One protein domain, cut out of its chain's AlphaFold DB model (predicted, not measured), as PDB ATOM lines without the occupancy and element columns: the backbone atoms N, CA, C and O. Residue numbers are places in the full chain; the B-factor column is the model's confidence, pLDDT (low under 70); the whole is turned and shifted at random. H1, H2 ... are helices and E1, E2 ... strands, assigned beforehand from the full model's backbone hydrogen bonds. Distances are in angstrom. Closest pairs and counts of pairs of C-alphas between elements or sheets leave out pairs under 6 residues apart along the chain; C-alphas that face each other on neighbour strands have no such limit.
ATOM      1  N   GLU A  18     215.386 279.163 179.347       90.75
ATOM      2  CA  GLU A  18     215.255 279.586 180.748       90.75
ATOM      3  C   GLU A  18     213.977 279.006 181.356       90.75
ATOM      4  O   GLU A  18     214.006 278.411 182.429       90.75
ATOM      5  N   LYS A  19     212.861 279.085 180.621       94.25
ATOM      6  CA  LYS A  19     211.592 278.458 181.024       94.25
ATOM      7  C   LYS A  19     211.736 276.946 181.190       94.25
ATOM      8  O   LYS A  19     211.261 276.385 182.172       94.25
ATOM      9  N   MET A  20     212.436 276.299 180.255       94.38
ATOM     10  CA  MET A  20     212.750 274.872 180.340       94.38
ATOM     11  C   MET A  20     213.605 274.547 181.574       94.38
ATOM     12  O   MET A  20     213.358 273.530 182.217       94.38
ATOM     13  N   TYR A  21     214.585 275.389 181.917       93.19
ATOM     14  CA  TYR A  21     215.423 275.206 183.105       93.19
ATOM     15  C   TYR A  21     214.601 275.224 184.398       93.19
ATOM     16  O   TYR A  21     214.829 274.402 185.279       93.19
ATOM     17  N   PHE A  22     213.608 276.111 184.486       93.44
ATOM     18  CA  PHE A  22     212.700 276.189 185.633       93.44
ATOM     19  C   PHE A  22     211.556 275.161 185.604       93.44
ATOM     20  O   PHE A  22     210.693 275.196 186.480       93.44
ATOM     21  N   GLY A  23     211.534 274.249 184.625       93.94
ATOM     22  CA  GLY A  23     210.506 273.211 184.521       93.94
ATOM     23  C   GLY A  23     209.124 273.732 184.117       93.94
ATOM     24  O   GLY A  23     208.129 273.052 184.358       93.94
ATOM     25  N   GLU A  24     209.027 274.921 183.507       95.62
ATOM     26  CA  GLU A  24     207.740 275.414 183.006       95.62
ATOM     27  C   GLU A  24     207.188 274.480 181.909       95.62
ATOM     28  O   GLU A  24     207.940 274.099 181.001       95.62
ATOM     29  N   PRO A  25     205.879 274.152 181.934       95.75
ATOM     30  CA  PRO A  25     205.250 273.374 180.874       95.75
ATOM     31  C   PRO A  25     205.425 274.041 179.509       95.75
ATOM     32  O   PRO A  25     205.261 275.256 179.363       95.75
ATOM     33  N   PHE A  26     205.725 273.240 178.489       95.69
ATOM     34  CA  PHE A  26     205.899 273.732 177.129       95.69
ATOM     35  C   PHE A  26     204.684 273.416 176.267       95.69
ATOM     36  O   PHE A  26     204.381 272.257 175.988       95.69
ATOM     37  N   GLN A  27     204.002 274.465 175.818       94.31
ATOM     38  CA  GLN A  27     202.872 274.353 174.911       94.31
ATOM     39  C   GLN A  27     203.372 274.250 173.464       94.31
ATOM     40  O   GLN A  27     203.885 275.219 172.908       94.31
ATOM     41  N   VAL A  28     203.217 273.070 172.861       92.12
ATOM     42  CA  VAL A  28     203.578 272.802 171.459       92.12
ATOM     43  C   VAL A  28     202.515 273.393 170.533       92.12
ATOM     44  O   VAL A  28     202.840 274.032 169.538       92.12
ATOM     45  N   ASN A  29     201.240 273.191 170.875       90.25
ATOM     46  CA  ASN A  29     200.078 273.772 170.205       90.25
ATOM     47  C   ASN A  29     198.883 273.829 171.183       90.25
ATOM     48  O   ASN A  29     199.042 273.630 172.387       90.25
ATOM     49  N   GLU A  30     197.672 274.100 170.691       89.81
ATOM     50  CA  GLU A  30     196.469 274.194 171.534       89.81
ATOM     51  C   GLU A  30     196.121 272.893 172.283       89.81
ATOM     52  O   GLU A  30     195.463 272.951 173.319       89.81
ATOM     53  N   LYS A  31     196.579 271.730 171.796       91.38
ATOM     54  CA  LYS A  31     196.226 270.401 172.328       91.38
ATOM     55  C   LYS A  31     197.388 269.685 173.017       91.38
ATOM     56  O   LYS A  31     197.169 268.869 173.908       91.38
ATOM     57  N   ILE A  32     198.624 269.995 172.632       93.94
ATOM     58  CA  ILE A  32     199.833 269.310 173.086       93.94
ATOM     59  C   ILE A  32     200.610 270.218 174.036       93.94
ATOM     60  O   ILE A  32     201.097 271.283 173.656       93.94
ATOM     61  N   THR A  33     200.761 269.765 175.280       96.06
ATOM     62  CA  THR A  33     201.632 270.382 176.287       96.06
ATOM     63  C   THR A  33     202.569 269.322 176.851       96.06
ATOM     64  O   THR A  33     202.106 268.255 177.251       96.06
ATOM     65  N   ILE A  34     203.865 269.625 176.877       97.00
ATOM     66  CA  ILE A  34     204.909 268.756 177.416       97.00
ATOM     67  C   ILE A  34     205.247 269.206 178.832       97.00
ATOM     68  O   ILE A  34     205.529 270.387 179.061       97.00
ATOM     69  N   TYR A  35     205.257 268.257 179.761       97.00
ATOM     70  CA  TYR A  35     205.668 268.465 181.142       97.00
ATOM     71  C   TYR A  35     207.053 267.878 181.376       97.00
ATOM     72  O   TYR A  35     207.436 266.868 180.785       97.00
ATOM     73  N   GLN A  36     207.826 268.552 182.221       95.94
ATOM     74  CA  GLN A  36     209.149 268.091 182.603       95.94
ATOM     75  C   GLN A  36     209.037 267.232 183.866       95.94
ATOM     76  O   GLN A  36     208.563 267.739 184.881       95.94
ATOM     77  N   PRO A  37     209.485 265.969 183.840       95.94
ATOM     78  CA  PRO A  37     209.449 265.126 185.020       95.94
ATOM     79  C   PRO A  37     210.578 265.478 185.988       95.94
ATOM     80  O   PRO A  37     211.657 265.948 185.597       95.94
ATOM     81  N   THR A  38     210.344 265.186 187.262       95.44
ATOM     82  CA  THR A  38     211.410 265.129 188.260       95.44
ATOM     83  C   THR A  38     212.223 263.847 188.111       95.44
ATOM     84  O   THR A  38     211.788 262.865 187.502       95.44
ATOM     85  N   LEU A  39     213.425 263.813 188.691       92.38
ATOM     86  CA  LEU A  39     214.167 262.553 188.792       92.38
ATOM     87  C   LEU A  39     213.387 261.493 189.580       92.38
ATOM     88  O   LEU A  39     213.497 260.312 189.262       92.38
ATOM     89  N   GLY A  40     212.611 261.902 190.589       91.62
ATOM     90  CA  GLY A  40     211.732 261.009 191.335       91.62
ATOM     91  C   GLY A  40     210.708 260.345 190.422       91.62
ATOM     92  O   GLY A  40     210.602 259.121 190.435       91.62
ATOM     93  N   ASP A  41     210.041 261.126 189.570       92.44
ATOM     94  CA  ASP A  41     209.046 260.611 188.622       92.44
ATOM     95  C   ASP A  41     209.662 259.600 187.643       92.44
ATOM     96  O   ASP A  41     209.069 258.563 187.369       92.44
ATOM     97  N   ILE A  42     210.886 259.851 187.161       91.94
ATOM     98  CA  ILE A  42     211.594 258.926 186.258       91.94
ATOM     99  C   ILE A  42     211.996 257.633 186.982       91.94
ATOM    100  O   ILE A  42     211.875 256.540 186.431       91.94
ATOM    101  N   ILE A  43     212.511 257.735 188.211       88.25
ATOM    102  CA  ILE A  43     212.958 256.573 188.995       88.25
ATOM    103  C   ILE A  43     211.769 255.694 189.388       88.25
ATOM    104  O   ILE A  43     211.890 254.469 189.370       88.25
ATOM    105  N   HIS A  44     210.644 256.317 189.734       87.62
ATOM    106  CA  HIS A  44     209.413 255.656 190.160       87.62
ATOM    107  C   HIS A  44     208.413 255.441 189.023       87.62
ATOM    108  O   HIS A  44     207.270 255.071 189.291       87.62
ATOM    109  N   TYR A  45     208.843 255.650 187.778       88.44
ATOM    110  CA  TYR A  45     208.040 255.364 186.602       88.44
ATOM    111  C   TYR A  45     207.525 253.922 186.658       88.44
ATOM    112  O   TYR A  45     208.242 253.008 187.069       88.44
ATOM    113  N   ARG A  46     206.259 253.735 186.287       75.69
ATOM    114  CA  ARG A  46     205.592 252.435 186.199       75.69
ATOM    115  C   ARG A  46     204.728 252.441 184.950       75.69
ATOM    116  O   ARG A  46     204.025 253.415 184.704       75.69
ATOM    117  N   ASP A  47     204.797 251.369 184.175       66.31
ATOM    118  CA  ASP A  47     203.869 251.132 183.072       66.31
ATOM    119  C   ASP A  47     202.687 250.255 183.531       66.31
ATOM    120  O   ASP A  47     202.633 249.791 184.671       66.31
ATOM    121  N   ASP A  48     201.727 250.043 182.629       62.75
ATOM    122  CA  ASP A  48     200.496 249.282 182.874       62.75
ATOM    123  C   ASP A  48     200.684 247.768 183.035       62.75
ATOM    124  O   ASP A  48     199.685 247.065 183.187       62.75
ATOM    125  N   ASP A  49     201.905 247.226 182.969       61.41
ATOM    126  CA  ASP A  49     202.101 245.776 183.018       61.41
ATOM    127  C   ASP A  49     202.363 245.289 184.468       61.41
ATOM    128  O   ASP A  49     203.441 245.529 185.030       61.41
ATOM    129  N   PRO A  50     201.382 244.597 185.084       56.72
ATOM    130  CA  PRO A  50     201.407 244.206 186.487       56.72
ATOM    131  C   PRO A  50     202.316 243.002 186.784       56.72
ATOM    132  O   PRO A  50     202.477 242.666 187.957       56.72
ATOM    133  N   GLU A  51     202.873 242.328 185.767       55.62
ATOM    134  CA  GLU A  51     203.644 241.087 185.941       55.62
ATOM    135  C   GLU A  51     205.164 241.283 185.955       55.62
ATOM    136  O   GLU A  51     205.891 240.377 186.369       55.62
ATOM    137  N   ALA A  52     205.675 242.440 185.535       56.50
ATOM    138  CA  ALA A  52     207.117 242.644 185.539       56.50
ATOM    139  C   ALA A  52     207.656 242.986 186.933       56.50
ATOM    140  O   ALA A  52     207.064 243.752 187.694       56.50
ATOM    141  N   ASP A  53     208.829 242.434 187.233       54.59
ATOM    142  CA  ASP A  53     209.521 242.615 188.504       54.59
ATOM    143  C   ASP A  53     209.822 244.108 188.759       54.59
ATOM    144  O   ASP A  53     210.305 244.825 187.876       54.59
ATOM    145  N   ASP A  54     209.594 244.569 189.996       51.38
ATOM    146  CA  ASP A  54     209.768 245.964 190.464       51.38
ATOM    147  C   ASP A  54     211.202 246.495 190.199       51.38
ATOM    148  O   ASP A  54     211.473 247.695 190.250       51.38
ATOM    149  N   LYS A  55     212.146 245.590 189.905       50.44
ATOM    150  CA  LYS A  55     213.554 245.871 189.598       50.44
ATOM    151  C   LYS A  55     213.820 246.375 188.175       50.44
ATOM    152  O   LYS A  55     214.848 247.021 187.982       50.44
ATOM    153  N   GLU A  56     212.956 246.096 187.194       53.62
ATOM    154  CA  GLU A  56     213.212 246.447 185.781       53.62
ATOM    155  C   GLU A  56     212.483 247.716 185.304       53.62
ATOM    156  O   GLU A  56     212.912 248.329 184.325       53.62
ATOM    157  N   LYS A  57     211.434 248.168 186.006       62.97
ATOM    158  CA  LYS A  57     210.447 249.116 185.448       62.97
ATOM    159  C   LYS A  57     210.542 250.590 185.824       62.97
ATOM    160  O   LYS A  57     209.706 251.353 185.368       62.97
ATOM    161  N   GLY A  58     211.568 251.007 186.561       77.81
ATOM    162  CA  GLY A  58     211.816 252.427 186.838       77.81
ATOM    163  C   GLY A  58     212.352 253.186 185.615       77.81
ATOM    164  O   GLY A  58     211.808 253.130 184.512       77.81
ATOM    165  N   ALA A  59     213.499 253.847 185.779       83.12
ATOM    166  CA  ALA A  59     214.106 254.670 184.727       83.12
ATOM    167  C   ALA A  59     214.263 253.951 183.368       83.12
ATOM    168  O   ALA A  59     214.121 254.582 182.326       83.12
ATOM    169  N   THR A  60     214.522 252.639 183.346       83.88
ATOM    170  CA  THR A  60     214.649 251.866 182.098       83.88
ATOM    171  C   THR A  60     213.361 251.875 181.272       83.88
ATOM    172  O   THR A  60     213.416 252.128 180.070       83.88
ATOM    173  N   GLY A  61     212.203 251.645 181.902       86.50
ATOM    174  CA  GLY A  61     210.902 251.708 181.229       86.50
ATOM    175  C   GLY A  61     210.616 253.111 180.700       86.50
ATOM    176  O   GLY A  61     210.215 253.273 179.547       86.50
ATOM    177  N   PHE A  62     210.945 254.128 181.500       91.44
ATOM    178  CA  PHE A  62     210.822 255.524 181.093       91.44
ATOM    179  C   PHE A  62     211.659 255.832 179.842       91.44
ATOM    180  O   PHE A  62     211.146 256.396 178.880       91.44
ATOM    181  N   PHE A  63     212.937 255.436 179.814       90.56
ATOM    182  CA  PHE A  63     213.805 255.674 178.655       90.56
ATOM    183  C   PHE A  63     213.381 254.865 177.423       90.56
ATOM    184  O   PHE A  63     213.517 255.360 176.306       90.56
ATOM    185  N   SER A  64     212.823 253.664 177.599       89.06
ATOM    186  CA  SER A  64     212.212 252.902 176.501       89.06
ATOM    187  C   SER A  64     211.028 253.647 175.879       89.06
ATOM    188  O   SER A  64     210.949 253.734 174.655       89.06
ATOM    189  N   MET A  65     210.153 254.242 176.697       92.12
ATOM    190  CA  MET A  65     209.063 255.098 176.215       92.12
ATOM    191  C   MET A  65     209.600 256.375 175.556       92.12
ATOM    192  O   MET A  65     209.199 256.712 174.443       92.12
ATOM    193  N   LEU A  66     210.563 257.055 176.185       94.44
ATOM    194  CA  LEU A  66     211.166 258.279 175.651       94.44
ATOM    195  C   LEU A  66     211.790 258.048 174.267       94.44
ATOM    196  O   LEU A  66     211.676 258.898 173.382       94.44
ATOM    197  N   ASN A  67     212.422 256.889 174.068       92.88
ATOM    198  CA  ASN A  67     213.066 256.500 172.815       92.88
ATOM    199  C   ASN A  67     212.113 256.489 171.613       92.88
ATOM    200  O   ASN A  67     212.577 256.747 170.504       92.88
ATOM    201  N   LEU A  68     210.806 256.295 171.825       93.69
ATOM    202  CA  LEU A  68     209.800 256.401 170.761       93.69
ATOM    203  C   LEU A  68     209.798 257.795 170.114       93.69
ATOM    204  O   LEU A  68     209.508 257.915 168.930       93.69
ATOM    205  N   PHE A  69     210.149 258.837 170.874       95.44
ATOM    206  CA  PHE A  69     210.108 260.233 170.435       95.44
ATOM    207  C   PHE A  69     211.476 260.795 170.047       95.44
ATOM    208  O   PHE A  69     211.556 261.706 169.224       95.44
ATOM    209  N   ILE A  70     212.553 260.323 170.686       94.19
ATOM    210  CA  ILE A  70     213.869 260.960 170.549       94.19
ATOM    211  C   ILE A  70     214.814 260.235 169.601       94.19
ATOM    212  O   ILE A  70     215.738 260.889 169.115       94.19
ATOM    213  N   GLN A  71     214.624 258.941 169.319       92.75
ATOM    214  CA  GLN A  71     215.533 258.197 168.441       92.75
ATOM    215  C   GLN A  71     215.492 258.715 166.997       92.75
ATOM    216  O   GLN A  71     214.585 259.438 166.586       92.75
ATOM    217  N   ASN A  72     216.539 258.395 166.241       94.06
ATOM    218  CA  ASN A  72     216.631 258.661 164.810       94.06
ATOM    219  C   ASN A  72     216.826 257.349 164.043       94.06
ATOM    220  O   ASN A  72     217.113 256.303 164.630       94.06
ATOM    221  N   THR A  73     216.716 257.409 162.721       95.00
ATOM    222  CA  THR A  73     216.832 256.224 161.858       95.00
ATOM    223  C   THR A  73     218.177 255.521 161.996       95.00
ATOM    224  O   THR A  73     218.222 254.293 162.028       95.00
ATOM    225  N   THR A  74     219.265 256.270 162.191       93.38
ATOM    226  CA  THR A  74     220.595 255.714 162.471       93.38
ATOM    227  C   THR A  74     220.628 254.898 163.764       93.38
ATOM    228  O   THR A  74     221.177 253.798 163.764       93.38
ATOM    229  N   SER A  75     220.023 255.384 164.850       92.69
ATOM    230  CA  SER A  75     219.965 254.656 166.129       92.69
ATOM    231  C   SER A  75     219.160 253.362 166.018       92.69
ATOM    232  O   SER A  75     219.434 252.402 166.734       92.69
ATOM    233  N   CYS A  76     218.192 253.320 165.101       93.19
ATOM    234  CA  CYS A  76     217.318 252.170 164.869       93.19
ATOM    235  C   CYS A  76     217.743 251.320 163.661       93.19
ATOM    236  O   CYS A  76     216.962 250.497 163.182       93.19
ATOM    237  N   ARG A  77     218.953 251.525 163.122       94.19
ATOM    238  CA  ARG A  77     219.376 250.937 161.840       94.19
ATOM    239  C   ARG A  77     219.312 249.416 161.808       94.19
ATOM    240  O   ARG A  77     218.954 248.855 160.780       94.19
ATOM    241  N   VAL A  78     219.627 248.751 162.921       93.62
ATOM    242  CA  VAL A  78     219.570 247.285 163.025       93.62
ATOM    243  C   VAL A  78     218.122 246.808 162.978       93.62
ATOM    244  O   VAL A  78     217.804 245.938 162.172       93.62
ATOM    245  N   GLN A  79     217.240 247.423 163.771       92.69
ATOM    246  CA  GLN A  79     215.814 247.095 163.788       92.69
ATOM    247  C   GLN A  79     215.173 247.335 162.415       92.69
ATOM    248  O   GLN A  79     214.457 246.476 161.909       92.69
ATOM    249  N   LEU A  80     215.463 248.478 161.786       94.00
ATOM    250  CA  LEU A  80     214.967 248.808 160.447       94.00
ATOM    251  C   LEU A  80     215.473 247.810 159.403       94.00
ATOM    252  O   LEU A  80     214.686 247.311 158.599       94.00
ATOM    253  N   TRP A  81     216.759 247.455 159.459       93.94
ATOM    254  CA  TRP A  81     217.349 246.485 158.543       93.94
ATOM    255  C   TRP A  81     216.707 245.100 158.662       93.94
ATOM    256  O   TRP A  81     216.455 244.450 157.647       93.94
ATOM    257  N   ASP A  82     216.402 244.660 159.884       93.06
ATOM    258  CA  ASP A  82     215.720 243.386 160.136       93.06
ATOM    259  C   ASP A  82     214.264 243.390 159.645       93.06
ATOM    260  O   ASP A  82     213.760 242.358 159.204       93.06
ATOM    261  N   LEU A  83     213.621 244.561 159.619       91.56
ATOM    262  CA  LEU A  83     212.321 244.781 158.972       91.56
ATOM    263  C   LEU A  83     212.416 244.910 157.440       91.56
ATOM    264  O   LEU A  83     211.396 245.071 156.770       91.56
ATOM    265  N   GLY A  84     213.619 244.838 156.862       91.19
ATOM    266  CA  GLY A  84     213.850 245.000 155.426       91.19
ATOM    267  C   GLY A  84     213.799 246.452 154.939       91.19
ATOM    268  O   GLY A  84     213.735 246.681 153.731       91.19
ATOM    269  N   VAL A  85     213.843 247.422 155.855       91.81
ATOM    270  CA  VAL A  85     213.828 248.862 155.570       91.81
ATOM    271  C   VAL A  85     215.246 249.419 155.679       91.81
ATOM    272  O   VAL A  85     215.961 249.176 156.651       91.81
ATOM    273  N   ASN A  86     215.678 250.190 154.682       90.25
ATOM    274  CA  ASN A  86     216.947 250.903 154.768       90.25
ATOM    275  C   ASN A  86     216.767 252.174 155.603       90.25
ATOM    276  O   ASN A  86     215.905 252.994 155.296       90.25
ATOM    277  N   TRP A  87     217.600 252.374 156.622       93.12
ATOM    278  CA  TRP A  87     217.497 253.544 157.500       93.12
ATOM    279  C   TRP A  87     217.817 254.871 156.793       93.12
ATOM    280  O   TRP A  87     217.432 255.925 157.290       93.12
ATOM    281  N   ASN A  88     218.498 254.824 155.642       92.44
ATOM    282  CA  ASN A  88     218.719 255.999 154.798       92.44
ATOM    283  C   ASN A  88     217.461 256.430 154.021       92.44
ATOM    284  O   ASN A  88     217.402 257.576 153.584       92.44
ATOM    285  N   ASP A  89     216.511 255.516 153.801       90.44
ATOM    286  CA  ASP A  89     215.372 255.716 152.892       90.44
ATOM    287  C   ASP A  89     214.091 256.136 153.637       90.44
ATOM    288  O   ASP A  89     213.056 256.344 153.012       90.44
ATOM    289  N   ILE A  90     214.155 256.243 154.966       92.69
ATOM    290  CA  ILE A  90     213.050 256.631 155.844       92.69
ATOM    291  C   ILE A  90     213.442 257.887 156.628       92.69
ATOM    292  O   ILE A  90     214.601 258.074 156.998       92.69
ATOM    293  N   SER A  91     212.481 258.768 156.874       92.50
ATOM    294  CA  SER A  91     212.641 259.959 157.706       92.50
ATOM    295  C   SER A  91     212.480 259.641 159.196       92.50
ATOM    296  O   SER A  91     211.879 258.644 159.603       92.50
ATOM    297  N   ASN A  92     212.966 260.541 160.055       94.06
ATOM    298  CA  ASN A  92     212.746 260.434 161.501       94.06
ATOM    299  C   ASN A  92     211.259 260.519 161.880       94.06
ATOM    300  O   ASN A  92     210.880 260.019 162.938       94.06
ATOM    301  N   TYR A  93     210.434 261.167 161.054       94.69
ATOM    302  CA  TYR A  93     208.998 261.267 161.282       94.69
ATOM    303  C   TYR A  93     208.266 259.978 160.899       94.69
ATOM    304  O   TYR A  93     207.461 259.481 161.682       94.69
ATOM    305  N   GLU A  94     208.606 259.363 159.768       93.62
ATOM    306  CA  GLU A  94     208.073 258.044 159.394       93.62
ATOM    307  C   GLU A  94     208.498 256.956 160.393       93.62
ATOM    308  O   GLU A  94     207.704 256.079 160.737       93.62
ATOM    309  N   LEU A  95     209.720 257.034 160.933       94.94
ATOM    310  CA  LEU A  95     210.149 256.171 162.036       94.94
ATOM    311  C   LEU A  95     209.259 256.349 163.277       94.94
ATOM    312  O   LEU A  95     208.839 255.366 163.884       94.94
ATOM    313  N   PHE A  96     208.943 257.593 163.640       95.81
ATOM    314  CA  PHE A  96     208.023 257.882 164.739       95.81
ATOM    315  C   PHE A  96     206.618 257.328 164.471       95.81
ATOM    316  O   PHE A  96     206.026 256.711 165.356       95.81
ATOM    317  N   GLN A  97     206.106 257.461 163.243       94.56
ATOM    318  CA  GLN A  97     204.838 256.850 162.836       94.56
ATOM    319  C   GLN A  97     204.865 255.327 163.021       94.56
ATOM    320  O   GLN A  97     203.921 254.764 163.583       94.56
ATOM    321  N   LEU A  98     205.951 254.659 162.617       93.25
ATOM    322  CA  LEU A  98     206.136 253.219 162.809       93.25
ATOM    323  C   LEU A  98     206.127 252.835 164.297       93.25
ATOM    324  O   LEU A  98     205.479 251.861 164.678       93.25
ATOM    325  N   PHE A  99     206.798 253.612 165.149       93.25
ATOM    326  CA  PHE A  99     206.819 253.368 166.589       93.25
ATOM    327  C   PHE A  99     205.455 253.548 167.245       93.25
ATOM    328  O   PHE A  99     204.995 252.643 167.939       93.25
ATOM    329  N   VAL A 100     204.782 254.675 167.009       92.81
ATOM    330  CA  VAL A 100     203.476 254.951 167.620       92.81
ATOM    331  C   VAL A 100     202.442 253.917 167.184       92.81
ATOM    332  O   VAL A 100     201.701 253.401 168.015       92.81
ATOM    333  N   THR A 101     202.423 253.554 165.902       91.88
ATOM    334  CA  THR A 101     201.423 252.619 165.361       91.88
ATOM    335  C   THR A 101     201.715 251.158 165.701       91.88
ATOM    336  O   THR A 101     200.777 250.372 165.857       91.88
ATOM    337  N   GLY A 102     202.995 250.795 165.831       90.88
ATOM    338  CA  GLY A 102     203.436 249.453 166.202       90.88
ATOM    339  C   GLY A 102     203.322 249.175 167.700       90.88
ATOM    340  O   GLY A 102     202.840 248.112 168.084       90.88
ATOM    341  N   VAL A 103     203.738 250.127 168.542       90.81
ATOM    342  CA  VAL A 103     203.727 249.985 170.010       90.81
ATOM    343  C   VAL A 103     202.370 250.352 170.604       90.81
ATOM    344  O   VAL A 103     201.933 249.698 171.545       90.81
ATOM    345  N   LYS A 104     201.695 251.371 170.051       91.25
ATOM    346  CA  LYS A 104     200.451 251.959 170.578       91.25
ATOM    347  C   LYS A 104     200.561 252.335 172.060       91.25
ATOM    348  O   LYS A 104     199.839 251.772 172.885       91.25
ATOM    349  N   PRO A 105     201.476 253.260 172.406       90.44
ATOM    350  CA  PRO A 105     201.749 253.578 173.799       90.44
ATOM    351  C   PRO A 105     200.497 254.136 174.482       90.44
ATOM    352  O   PRO A 105     199.847 255.043 173.958       90.44
ATOM    353  N   THR A 106     200.154 253.571 175.639       89.75
ATOM    354  CA  THR A 106     198.952 253.956 176.385       89.75
ATOM    355  C   THR A 106     199.148 255.306 177.068       89.75
ATOM    356  O   THR A 106     200.269 255.796 177.259       89.75
ATOM    357  N   ARG A 107     198.037 255.911 177.493       89.44
ATOM    358  CA  ARG A 107     198.070 257.134 178.296       89.44
ATOM    359  C   ARG A 107     198.949 256.989 179.541       89.44
ATOM    360  O   ARG A 107     199.799 257.838 179.760       89.44
ATOM    361  N   ASN A 108     198.815 255.912 180.312       87.69
ATOM    362  CA  ASN A 108     199.563 255.755 181.567       87.69
ATOM    363  C   ASN A 108     201.082 255.643 181.335       87.69
ATOM    364  O   ASN A 108     201.873 256.075 182.165       87.69
ATOM    365  N   GLN A 109     201.512 255.137 180.174       89.31
ATOM    366  CA  GLN A 109     202.932 255.116 179.808       89.31
ATOM    367  C   GLN A 109     203.478 256.510 179.467       89.31
ATOM    368  O   GLN A 109     204.658 256.796 179.647       89.31
ATOM    369  N   THR A 110     202.636 257.396 178.939       93.25
ATOM    370  CA  THR A 110     203.078 258.682 178.379       93.25
ATOM    371  C   THR A 110     202.675 259.888 179.221       93.25
ATOM    372  O   THR A 110     203.234 260.965 179.022       93.25
ATOM    373  N   GLU A 111     201.781 259.726 180.203       93.88
ATOM    374  CA  GLU A 111     201.180 260.819 180.980       93.88
ATOM    375  C   GLU A 111     202.194 261.664 181.752       93.88
ATOM    376  O   GLU A 111     201.979 262.859 181.946       93.88
ATOM    377  N   ILE A 112     203.328 261.066 182.123       94.50
ATOM    378  CA  ILE A 112     204.455 261.745 182.768       94.50
ATOM    379  C   ILE A 112     205.026 262.891 181.911       94.50
ATOM    380  O   ILE A 112     205.495 263.890 182.453       94.50
ATOM    381  N   LEU A 113     204.968 262.772 180.578       96.38
ATOM    382  CA  LEU A 113     205.368 263.819 179.629       96.38
ATOM    383  C   LEU A 113     204.155 264.513 178.995       96.38
ATOM    384  O   LEU A 113     204.198 265.717 178.745       96.38
ATOM    385  N   PHE A 114     203.084 263.760 178.734       95.94
ATOM    386  CA  PHE A 114     201.920 264.162 177.945       95.94
ATOM    387  C   PHE A 114     200.599 263.787 178.653       95.94
ATOM    388  O   PHE A 114     199.862 262.919 178.185       95.94
ATOM    389  N   PRO A 115     200.229 264.447 179.764       91.31
ATOM    390  CA  PRO A 115     199.117 264.018 180.628       91.31
ATOM    391  C   PRO A 115     197.734 264.014 179.952       91.31
ATOM    392  O   PRO A 115     196.803 263.351 180.424       91.31
ATOM    393  N   ASN A 116     197.591 264.751 178.847       87.75
ATOM    394  CA  ASN A 116     196.325 264.971 178.146       87.75
ATOM    395  C   ASN A 116     196.237 264.255 176.787       87.75
ATOM    396  O   ASN A 116     195.298 264.510 176.038       87.75
ATOM    397  N   ILE A 117     197.195 263.386 176.452       92.31
ATOM    398  CA  ILE A 117     197.271 262.721 175.145       92.31
ATOM    399  C   ILE A 117     197.221 261.209 175.332       92.31
ATOM    400  O   ILE A 117     197.857 260.673 176.236       92.31
ATOM    401  N   ASP A 118     196.478 260.530 174.464       91.69
ATOM    402  CA  ASP A 118     196.523 259.082 174.330       91.69
ATOM    403  C   ASP A 118     197.051 258.723 172.938       91.69
ATOM    404  O   ASP A 118     196.378 258.870 171.921       91.69
ATOM    405  N   PHE A 119     198.292 258.250 172.888       92.81
ATOM    406  CA  PHE A 119     198.947 257.907 171.630       92.81
ATOM    407  C   PHE A 119     198.467 256.564 171.058       92.81
ATOM    408  O   PHE A 119     198.745 256.269 169.896       92.81
ATOM    409  N   SER A 120     197.739 255.750 171.831       92.62
ATOM    410  CA  SER A 120     197.337 254.396 171.426       92.62
ATOM    411  C   SER A 120     196.292 254.373 170.301       92.62
ATOM    412  O   SER A 120     196.213 253.394 169.552       92.62
ATOM    413  N   ASN A 121     195.533 255.464 170.148       90.06
ATOM    414  CA  ASN A 121     194.482 255.615 169.137       90.06
ATOM    415  C   ASN A 121     194.956 256.315 167.855       90.06
ATOM    416  O   ASN A 121     194.201 256.375 166.885       90.06
ATOM    417  N   LEU A 122     196.197 256.812 167.823       92.75
ATOM    418  CA  LEU A 122     196.741 257.494 166.651       92.75
ATOM    419  C   LEU A 122     196.893 256.524 165.477       92.75
ATOM    420  O   LEU A 122     197.493 255.450 165.589       92.75
ATOM    421  N   GLN A 123     196.380 256.934 164.321       91.88
ATOM    422  CA  GLN A 123     196.490 256.187 163.073       91.88
ATOM    423  C   GLN A 123     197.149 257.036 161.997       91.88
ATOM    424  O   GLN A 123     197.005 258.258 161.976       91.88
ATOM    425  N   VAL A 124     197.860 256.377 161.080       92.38
ATOM    426  CA  VAL A 124     198.414 257.053 159.905       92.38
ATOM    427  C   VAL A 124     197.269 257.418 158.973       92.38
ATOM    428  O   VAL A 124     196.569 256.550 158.450       92.38
ATOM    429  N   TYR A 125     197.110 258.710 158.745       88.31
ATOM    430  CA  TYR A 125     196.243 259.277 157.734       88.31
ATOM    431  C   TYR A 125     197.116 259.803 156.597       88.31
ATOM    432  O   TYR A 125     198.136 260.436 156.847       88.31
ATOM    433  N   PRO A 155     190.745 260.693 165.747       88.12
ATOM    434  CA  PRO A 155     189.419 261.302 165.687       88.12
ATOM    435  C   PRO A 155     188.763 261.534 167.055       88.12
ATOM    436  O   PRO A 155     187.912 262.413 167.174       88.12
ATOM    437  N   ALA A 156     189.100 260.744 168.082       88.94
ATOM    438  CA  ALA A 156     188.463 260.841 169.395       88.94
ATOM    439  C   ALA A 156     188.936 262.080 170.168       88.94
ATOM    440  O   ALA A 156     188.131 262.756 170.812       88.94
ATOM    441  N   GLN A 157     190.231 262.386 170.079       87.00
ATOM    442  CA  GLN A 157     190.838 263.583 170.669       87.00
ATOM    443  C   GLN A 157     190.896 264.772 169.694       87.00
ATOM    444  O   GLN A 157     191.279 265.880 170.085       87.00
ATOM    445  N   ASP A 158     190.519 264.550 168.430       90.44
ATOM    446  CA  ASP A 158     190.745 265.469 167.315       90.44
ATOM    447  C   ASP A 158     192.226 265.909 167.254       90.44
ATOM    448  O   ASP A 158     192.565 267.077 167.084       90.44
ATOM    449  N   LEU A 159     193.143 264.978 167.507       92.44
ATOM    450  CA  LEU A 159     194.566 265.264 167.652       92.44
ATOM    451  C   LEU A 159     195.299 264.917 166.360       92.44
ATOM    452  O   LEU A 159     195.333 263.752 165.977       92.44
ATOM    453  N   GLU A 160     195.931 265.908 165.735       93.06
ATOM    454  CA  GLU A 160     196.836 265.702 164.604       93.06
ATOM    455  C   GLU A 160     198.289 265.972 165.015       93.06
ATOM    456  O   GLU A 160     198.606 267.008 165.604       93.06
ATOM    457  N   ILE A 161     199.183 265.044 164.675       94.56
ATOM    458  CA  ILE A 161     200.633 265.203 164.800       94.56
ATOM    459  C   ILE A 161     201.236 265.049 163.407       94.56
ATOM    460  O   ILE A 161     201.399 263.930 162.918       94.56
ATOM    461  N   ASN A 162     201.574 266.174 162.779       93.12
ATOM    462  CA  ASN A 162     202.325 266.235 161.523       93.12
ATOM    463  C   ASN A 162     203.850 266.266 161.771       93.12
ATOM    464  O   ASN A 162     204.307 266.251 162.919       93.12
ATOM    465  N   GLU A 163     204.637 266.320 160.695       92.06
ATOM    466  CA  GLU A 163     206.104 266.320 160.767       92.06
ATOM    467  C   GLU A 163     206.669 267.517 161.548       92.06
ATOM    468  O   GLU A 163     207.570 267.336 162.368       92.06
ATOM    469  N   ASP A 164     206.121 268.721 161.367       91.56
ATOM    470  CA  ASP A 164     206.577 269.921 162.084       91.56
ATOM    471  C   ASP A 164     206.308 269.816 163.590       91.56
ATOM    472  O   ASP A 164     207.181 270.099 164.418       91.56
ATOM    473  N   THR A 165     205.111 269.350 163.955       93.94
ATOM    474  CA  THR A 165     204.706 269.133 165.350       93.94
ATOM    475  C   THR A 165     205.601 268.086 166.004       93.94
ATOM    476  O   THR A 165     206.121 268.314 167.097       93.94
ATOM    477  N   TYR A 166     205.846 266.964 165.321       95.31
ATOM    478  CA  TYR A 166     206.787 265.949 165.788       95.31
ATOM    479  C   TYR A 166     208.205 266.506 165.922       95.31
ATOM    480  O   TYR A 166     208.845 266.301 166.949       95.31
ATOM    481  N   THR A 167     208.695 267.246 164.929       93.62
ATOM    482  CA  THR A 167     210.045 267.818 164.947       93.62
ATOM    483  C   THR A 167     210.223 268.757 166.135       93.62
ATOM    484  O   THR A 167     211.269 268.730 166.791       93.62
ATOM    485  N   LEU A 168     209.196 269.545 166.466       94.25
ATOM    486  CA  LEU A 168     209.185 270.396 167.650       94.25
ATOM    487  C   LEU A 168     209.202 269.577 168.951       94.25
ATOM    488  O   LEU A 168     210.030 269.853 169.822       94.25
ATOM    489  N   ILE A 169     208.355 268.546 169.064       95.69
ATOM    490  CA  ILE A 169     208.317 267.627 170.215       95.69
ATOM    491  C   ILE A 169     209.675 266.940 170.408       95.69
ATOM    492  O   ILE A 169     210.266 267.021 171.486       95.69
ATOM    493  N   ALA A 170     210.200 266.305 169.361       95.44
ATOM    494  CA  ALA A 170     211.461 265.577 169.388       95.44
ATOM    495  C   ALA A 170     212.624 266.509 169.746       95.44
ATOM    496  O   ALA A 170     213.452 266.170 170.587       95.44
ATOM    497  N   THR A 171     212.673 267.713 169.170       94.00
ATOM    498  CA  THR A 171     213.714 268.707 169.487       94.00
ATOM    499  C   THR A 171     213.633 269.157 170.943       94.00
ATOM    500  O   THR A 171     214.667 269.250 171.611       94.00
ATOM    501  N   TYR A 172     212.425 269.405 171.458       95.31
ATOM    502  CA  TYR A 172     212.217 269.788 172.852       95.31
ATOM    503  C   TYR A 172     212.653 268.674 173.812       95.31
ATOM    504  O   TYR A 172     213.456 268.929 174.708       95.31
ATOM    505  N   LEU A 173     212.219 267.431 173.584       96.19
ATOM    506  CA  LEU A 173     212.581 266.280 174.419       96.19
ATOM    507  C   LEU A 173     214.079 265.954 174.356       96.19
ATOM    508  O   LEU A 173     214.710 265.782 175.398       96.19
ATOM    509  N   ARG A 174     214.694 265.953 173.167       94.00
ATOM    510  CA  ARG A 174     216.154 265.790 173.009       94.00
ATOM    511  C   ARG A 174     216.926 266.842 173.805       94.00
ATOM    512  O   ARG A 174     217.914 266.526 174.465       94.00
ATOM    513  N   THR A 175     216.433 268.081 173.801       92.62
ATOM    514  CA  THR A 175     217.028 269.188 174.559       92.62
ATOM    515  C   THR A 175     216.820 269.043 176.066       92.62
ATOM    516  O   THR A 175     217.752 269.329 176.818       92.62
ATOM    517  N   MET A 176     215.642 268.578 176.494       93.75
ATOM    518  CA  MET A 176     215.291 268.334 177.896       93.75
ATOM    519  C   MET A 176     216.162 267.233 178.518       93.75
ATOM    520  O   MET A 176     216.713 267.412 179.600       93.75
ATOM    521  N   PHE A 177     216.323 266.106 177.823       91.81
ATOM    522  CA  PHE A 177     217.092 264.958 178.317       91.81
ATOM    523  C   PHE A 177     218.581 265.018 177.960       91.81
ATOM    524  O   PHE A 177     219.344 264.149 178.373       91.81
ATOM    525  N   ASN A 178     219.010 266.045 177.217       88.62
ATOM    526  CA  ASN A 178     220.376 266.199 176.717       88.62
ATOM    527  C   ASN A 178     220.856 264.959 175.930       88.62
ATOM    528  O   ASN A 178     221.968 264.465 176.121       88.62
ATOM    529  N   MET A 179     219.981 264.443 175.063       89.19
ATOM    530  CA  MET A 179     220.212 263.265 174.228       89.19
ATOM    531  C   MET A 179     220.058 263.655 172.761       89.19
ATOM    532  O   MET A 179     218.951 263.918 172.298       89.19
ATOM    533  N   PHE A 180     221.169 263.672 172.025       89.75
ATOM    534  CA  PHE A 180     221.210 264.069 170.618       89.75
ATOM    535  C   PHE A 180     221.760 262.914 169.775       89.75
ATOM    536  O   PHE A 180     222.980 262.766 169.662       89.75
ATOM    537  N   PRO A 181     220.883 262.056 169.224       88.69
ATOM    538  CA  PRO A 181     221.304 261.014 168.298       88.69
ATOM    539  C   PRO A 181     222.061 261.607 167.111       88.69
ATOM    540  O   PRO A 181     221.692 262.661 166.594       88.69
ATOM    541  N   LYS A 182     223.126 260.925 166.690       88.81
ATOM    542  CA  LYS A 182     223.913 261.323 165.521       88.81
ATOM    543  C   LYS A 182     223.282 260.752 164.264       88.81
ATOM    544  O   LYS A 182     222.954 259.566 164.231       88.81
ATOM    545  N   ASP A 183     223.146 261.582 163.241       86.50
ATOM    546  CA  ASP A 183     222.730 261.135 161.917       86.50
ATOM    547  C   ASP A 183     223.951 260.607 161.153       86.50
ATOM    548  O   ASP A 183     224.949 261.311 160.977       86.50
ATOM    549  N   GLU A 184     223.873 259.359 160.694       88.00
ATOM    550  CA  GLU A 184     224.894 258.726 159.859       88.00
ATOM    551  C   GLU A 184     224.254 258.112 158.616       88.00
ATOM    552  O   GLU A 184     223.408 257.213 158.699       88.00
ATOM    553  N   PHE A 185     224.725 258.564 157.454       87.81
ATOM    554  CA  PHE A 185     224.329 258.049 156.150       87.81
ATOM    555  C   PHE A 185     225.473 257.253 155.542       87.81
ATOM    556  O   PHE A 185     226.600 257.739 155.417       87.81
ATOM    557  N   VAL A 186     225.176 256.023 155.129       89.00
ATOM    558  CA  VAL A 186     226.165 255.129 154.518       89.00
ATOM    559  C   VAL A 186     225.744 254.803 153.099       89.00
ATOM    560  O   VAL A 186     224.664 254.256 152.877       89.00
ATOM    561  N   ASN A 187     226.606 255.111 152.134       88.19
ATOM    562  CA  ASN A 187     226.354 254.835 150.725       88.19
ATOM    563  C   ASN A 187     226.870 253.448 150.326       88.19
ATOM    564  O   ASN A 187     227.984 253.057 150.668       88.19
ATOM    565  N   GLY A 188     226.077 252.733 149.527       91.12
ATOM    566  CA  GLY A 188     226.445 251.441 148.950       91.12
ATOM    567  C   GLY A 188     225.976 250.242 149.776       91.12
ATOM    568  O   GLY A 188     226.270 250.111 150.961       91.12
ATOM    569  N   LYS A 189     225.293 249.301 149.109       89.56
ATOM    570  CA  LYS A 189     224.662 248.133 149.751       89.56
ATOM    571  C   LYS A 189     225.643 247.245 150.519       89.56
ATOM    572  O   LYS A 189     225.267 246.650 151.522       89.56
ATOM    573  N   LEU A 190     226.882 247.118 150.036       92.88
ATOM    574  CA  LEU A 190     227.904 246.339 150.734       92.88
ATOM    575  C   LEU A 190     228.338 247.057 152.015       92.88
ATOM    576  O   LEU A 190     228.272 246.453 153.073       92.88
ATOM    577  N   ALA A 191     228.685 248.345 151.949       93.00
ATOM    578  CA  ALA A 191     229.074 249.117 153.130       93.00
ATOM    579  C   ALA A 191     227.967 249.134 154.197       93.00
ATOM    580  O   ALA A 191     228.244 248.886 155.365       93.00
ATOM    581  N   GLN A 192     226.708 249.314 153.784       92.44
ATOM    582  CA  GLN A 192     225.551 249.239 154.682       92.44
ATOM    583  C   GLN A 192     225.477 247.893 155.420       92.44
ATOM    584  O   GLN A 192     225.329 247.872 156.636       92.44
ATOM    585  N   LYS A 193     225.660 246.766 154.714       93.44
ATOM    586  CA  LYS A 193     225.685 245.431 155.338       93.44
ATOM    587  C   LYS A 193     226.796 245.276 156.373       93.44
ATOM    588  O   LYS A 193     226.562 244.663 157.405       93.44
ATOM    589  N   TRP A 194     227.986 245.803 156.091       95.25
ATOM    590  CA  TRP A 194     229.118 245.724 157.017       95.25
ATOM    591  C   TRP A 194     228.860 246.540 158.281       95.25
ATOM    592  O   TRP A 194     229.087 246.035 159.372       95.25
ATOM    593  N   VAL A 195     228.314 247.752 158.138       94.31
ATOM    594  CA  VAL A 195     227.925 248.597 159.279       94.31
ATOM    595  C   VAL A 195     226.874 247.905 160.144       94.31
ATOM    596  O   VAL A 195     227.010 247.877 161.359       94.31
ATOM    597  N   ILE A 196     225.851 247.296 159.536       94.75
ATOM    598  CA  ILE A 196     224.835 246.549 160.290       94.75
ATOM    599  C   ILE A 196     225.428 245.329 160.995       94.75
ATOM    600  O   ILE A 196     225.042 245.039 162.124       94.75
ATOM    601  N   GLN A 197     226.344 244.607 160.348       94.69
ATOM    602  CA  GLN A 197     226.980 243.437 160.947       94.69
ATOM    603  C   GLN A 197     227.822 243.819 162.172       94.69
ATOM    604  O   GLN A 197     227.663 243.203 163.222       94.69
ATOM    605  N   ASP A 198     228.648 244.860 162.054       94.62
ATOM    606  CA  ASP A 198     229.447 245.397 163.163       94.62
ATOM    607  C   ASP A 198     228.553 245.856 164.328       94.62
ATOM    608  O   ASP A 198     228.782 245.510 165.487       94.62
ATOM    609  N   GLU A 199     227.454 246.547 164.014       93.69
ATOM    610  CA  GLU A 199     226.488 247.008 165.011       93.69
ATOM    611  C   GLU A 199     225.807 245.843 165.748       93.69
ATOM    612  O   GLU A 199     225.657 245.881 166.969       93.69
ATOM    613  N   LYS A 200     225.415 244.786 165.023       93.88
ATOM    614  CA  LYS A 200     224.832 243.572 165.614       93.88
ATOM    615  C   LYS A 200     225.817 242.877 166.545       93.88
ATOM    616  O   LYS A 200     225.443 242.521 167.660       93.88
ATOM    617  N   GLU A 201     227.068 242.732 166.121       93.75
ATOM    618  CA  GLU A 201     228.125 242.150 166.952       93.75
ATOM    619  C   GLU A 201     228.339 242.966 168.233       93.75
ATOM    620  O   GLU A 201     228.443 242.388 169.318       93.75
ATOM    621  N   ARG A 202     228.314 244.304 168.146       91.06
ATOM    622  CA  ARG A 202     228.398 245.175 169.326       91.06
ATOM    623  C   ARG A 202     227.227 244.961 170.287       91.06
ATOM    624  O   ARG A 202     227.460 244.748 171.476       91.06
ATOM    625  N   LEU A 203     225.991 244.955 169.785       88.19
ATOM    626  CA  LEU A 203     224.791 244.726 170.599       88.19
ATOM    627  C   LEU A 203     224.800 243.338 171.261       88.19
ATOM    628  O   LEU A 203     224.423 243.197 172.424       88.19
ATOM    629  N   GLU A 204     225.275 242.305 170.559       89.00
ATOM    630  CA  GLU A 204     225.434 240.964 171.128       89.00
ATOM    631  C   GLU A 204     226.477 240.918 172.253       89.00
ATOM    632  O   GLU A 204     226.292 240.204 173.243       89.00
ATOM    633  N   LEU A 205     227.584 241.652 172.114       87.31
ATOM    634  CA  LEU A 205     228.601 241.767 173.159       87.31
ATOM    635  C   LEU A 205     228.065 242.515 174.386       87.31
ATOM    636  O   LEU A 205     228.317 242.080 175.510       87.31
ATOM    637  N   GLU A 206     227.304 243.590 174.181       83.81
ATOM    638  CA  GLU A 206     226.643 244.352 175.250       83.81
ATOM    639  C   GLU A 206     225.612 243.496 176.001       83.81
ATOM    640  O   GLU A 206     225.578 243.516 177.234       83.81
ATOM    641  N   ALA A 207     224.832 242.680 175.282       80.88
ATOM    642  CA  ALA A 207     223.840 241.774 175.862       80.88
ATOM    643  C   ALA A 207     224.466 240.632 176.685       80.88
ATOM    644  O   ALA A 207     223.876 240.187 177.668       80.88
ATOM    645  N   LYS A 208     225.661 240.156 176.303       81.12
ATOM    646  CA  LYS A 208     226.408 239.116 177.041       81.12
ATOM    647  C   LYS A 208     227.042 239.637 178.333       81.12
ATOM    648  O   LYS A 208     227.378 238.844 179.210       81.12
ATOM    649  N   GLN A 209     227.224 240.947 178.468       75.88
ATOM    650  CA  GLN A 209     227.693 241.554 179.706       75.88
ATOM    651  C   GLN A 209     226.500 241.691 180.669       75.88
ATOM    652  O   GLN A 209     225.846 242.723 180.698       75.88
ATOM    653  N   GLU A 210     226.218 240.663 181.482       53.34
ATOM    654  CA  GLU A 210     225.095 240.639 182.454       53.34
ATOM    655  C   GLU A 210     225.050 241.855 183.410       53.34
ATOM    656  O   GLU A 210     223.989 242.201 183.923       53.34
ATOM    657  N   ASN A 211     226.175 242.554 183.608       52.00
ATOM    658  CA  ASN A 211     226.278 243.770 184.426       52.00
ATOM    659  C   ASN A 211     226.021 245.089 183.657       52.00
ATOM    660  O   ASN A 211     226.153 246.161 184.247       52.00
ATOM    661  N   SER A 212     225.688 245.049 182.358       49.34
ATOM    662  CA  SER A 212     225.572 246.243 181.499       49.34
ATOM    663  C   SER A 212     224.196 246.913 181.519       49.34
ATOM    664  O   SER A 212     224.074 248.052 181.067       49.34
ATOM    665  N   ARG A 213     223.169 246.290 182.119       52.56
ATOM    666  CA  ARG A 213     221.871 246.943 182.388       52.56
ATOM    667  C   ARG A 213     221.964 247.936 183.554       52.56
ATOM    668  O   ARG A 213     221.113 247.973 184.438       52.56
ATOM    669  N   SER A 214     223.026 248.737 183.593       59.16
ATOM    670  CA  SER A 214     223.131 249.845 184.531       59.16
ATOM    671  C   SER A 214     222.175 250.951 184.092       59.16
ATOM    672  O   SER A 214     222.222 251.386 182.942       59.16
TER     673      SER A 214
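What this domain is: This is residues 18 to 125 and 155 to 214 of the 288 residues of an uncharacterized protein of Lachnospiraceae bacterium KHCPX20 (UniProt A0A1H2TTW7). Three crossed helices, H3, H5 and H7, their centres set in a triangle, make the core of a body with short helices and long unnamed links around it; the longest helix, H8, lies off to one side, packed on the short helix H4, and residues 204 to 212 at its far end stick out free. The printed part has 168 residues, with eight named helices and two named strands in the order H1, H2, H3, H4, H5, H6, E1, E2, H7, H8, and the class is mostly helix. Neither E1 nor E2 pairs with a named strand. The whole is compact, with a radius of gyration of the C-alphas of 17.2 A, and spans 47 by 38 by 34 A.

Where its parts are: H1 is residues 18 to 21 and begins at C-alpha 18, (215.255, 279.586, 180.748). In the link after it, residues 26 to 27 pair antiparallel with residues 33 to 34. H2 is residues 39 to 43, and H3 is residues 59 to 70, 15.5 A long, ending at C-alpha 70, (213.869, 260.960, 170.549). H4 is residues 77 to 82, H5 residues 92 to 103, 16.2 A long, and H6 residues 107 to 110. E1 is residues 123 to 125 and E2 residues 159 to 161. H7 is residues 163 to 177, 20.8 A long. H8 is residues 189 to 208, 28.8 A long, ending at C-alpha 208, (226.408, 239.116, 177.041).

How they stand to each other: H3 is the hub, touching H2, H5 and H7. With residues 69 to 70 it touches H7, at a steep tilt of 36 degrees, only just past shallow, opposite ways; the closest C-alphas, of Ile 70 and Ala 170, are 5.3 A apart. With residues 68 to 69 it touches H5, at a steep tilt of 47 degrees, opposite ways; the C-alphas of Leu 68 and Phe 99 come closest, at 6.0 A. H5 and H7 only just touch, with 3 pairs of C-alphas within 8 A, about perpendicular at 83 degrees, closest at Tyr 93 and Glu 163, whose C-alphas are 5.8 A apart. H2 and H3 only just touch, with 3 such pairs, closest at the C-alphas of Ile 43 and Ala 59, 4.8 A. H6 is close to H3 but not clearly touching, with the C-alphas of Met 65 and Gln 109 7.1 A apart; H1 stands likewise to H7, with those of Met 20 and Met 176 7.4 A apart. The closest C-alphas of H5 and E1, those of Thr 101 and Gln 123, are 6.5 A apart, and E2 and H7 meet only through their link. H8 touches H4 with residues 196 to 200, about perpendicular at 83 degrees, closest at the C-alphas of Val 78 and Ile 196, 6.0 A; it is apart from H3, H5 and H7. Every O i to N i+4 pair is within hydrogen-bond range in H2, H4, H5, H7 and H8, and 6 of 8 are in H3; H1 and H6 are too short for such a pair.

The domain as a whole: The two C-alphas farthest apart, those of Phe 22 and Leu 190, are 48.4 A apart. Residues 126 to 154 are not printed, and C-alphas 125 and 155 are 10.7 A apart across the cut. The links H1 to H2, H2 to H3, H6 to E1 and H7 to H8 are long. The mean pLDDT of the printed part is 88.3; residues 47 to 57 and 210 to 214 are under 70.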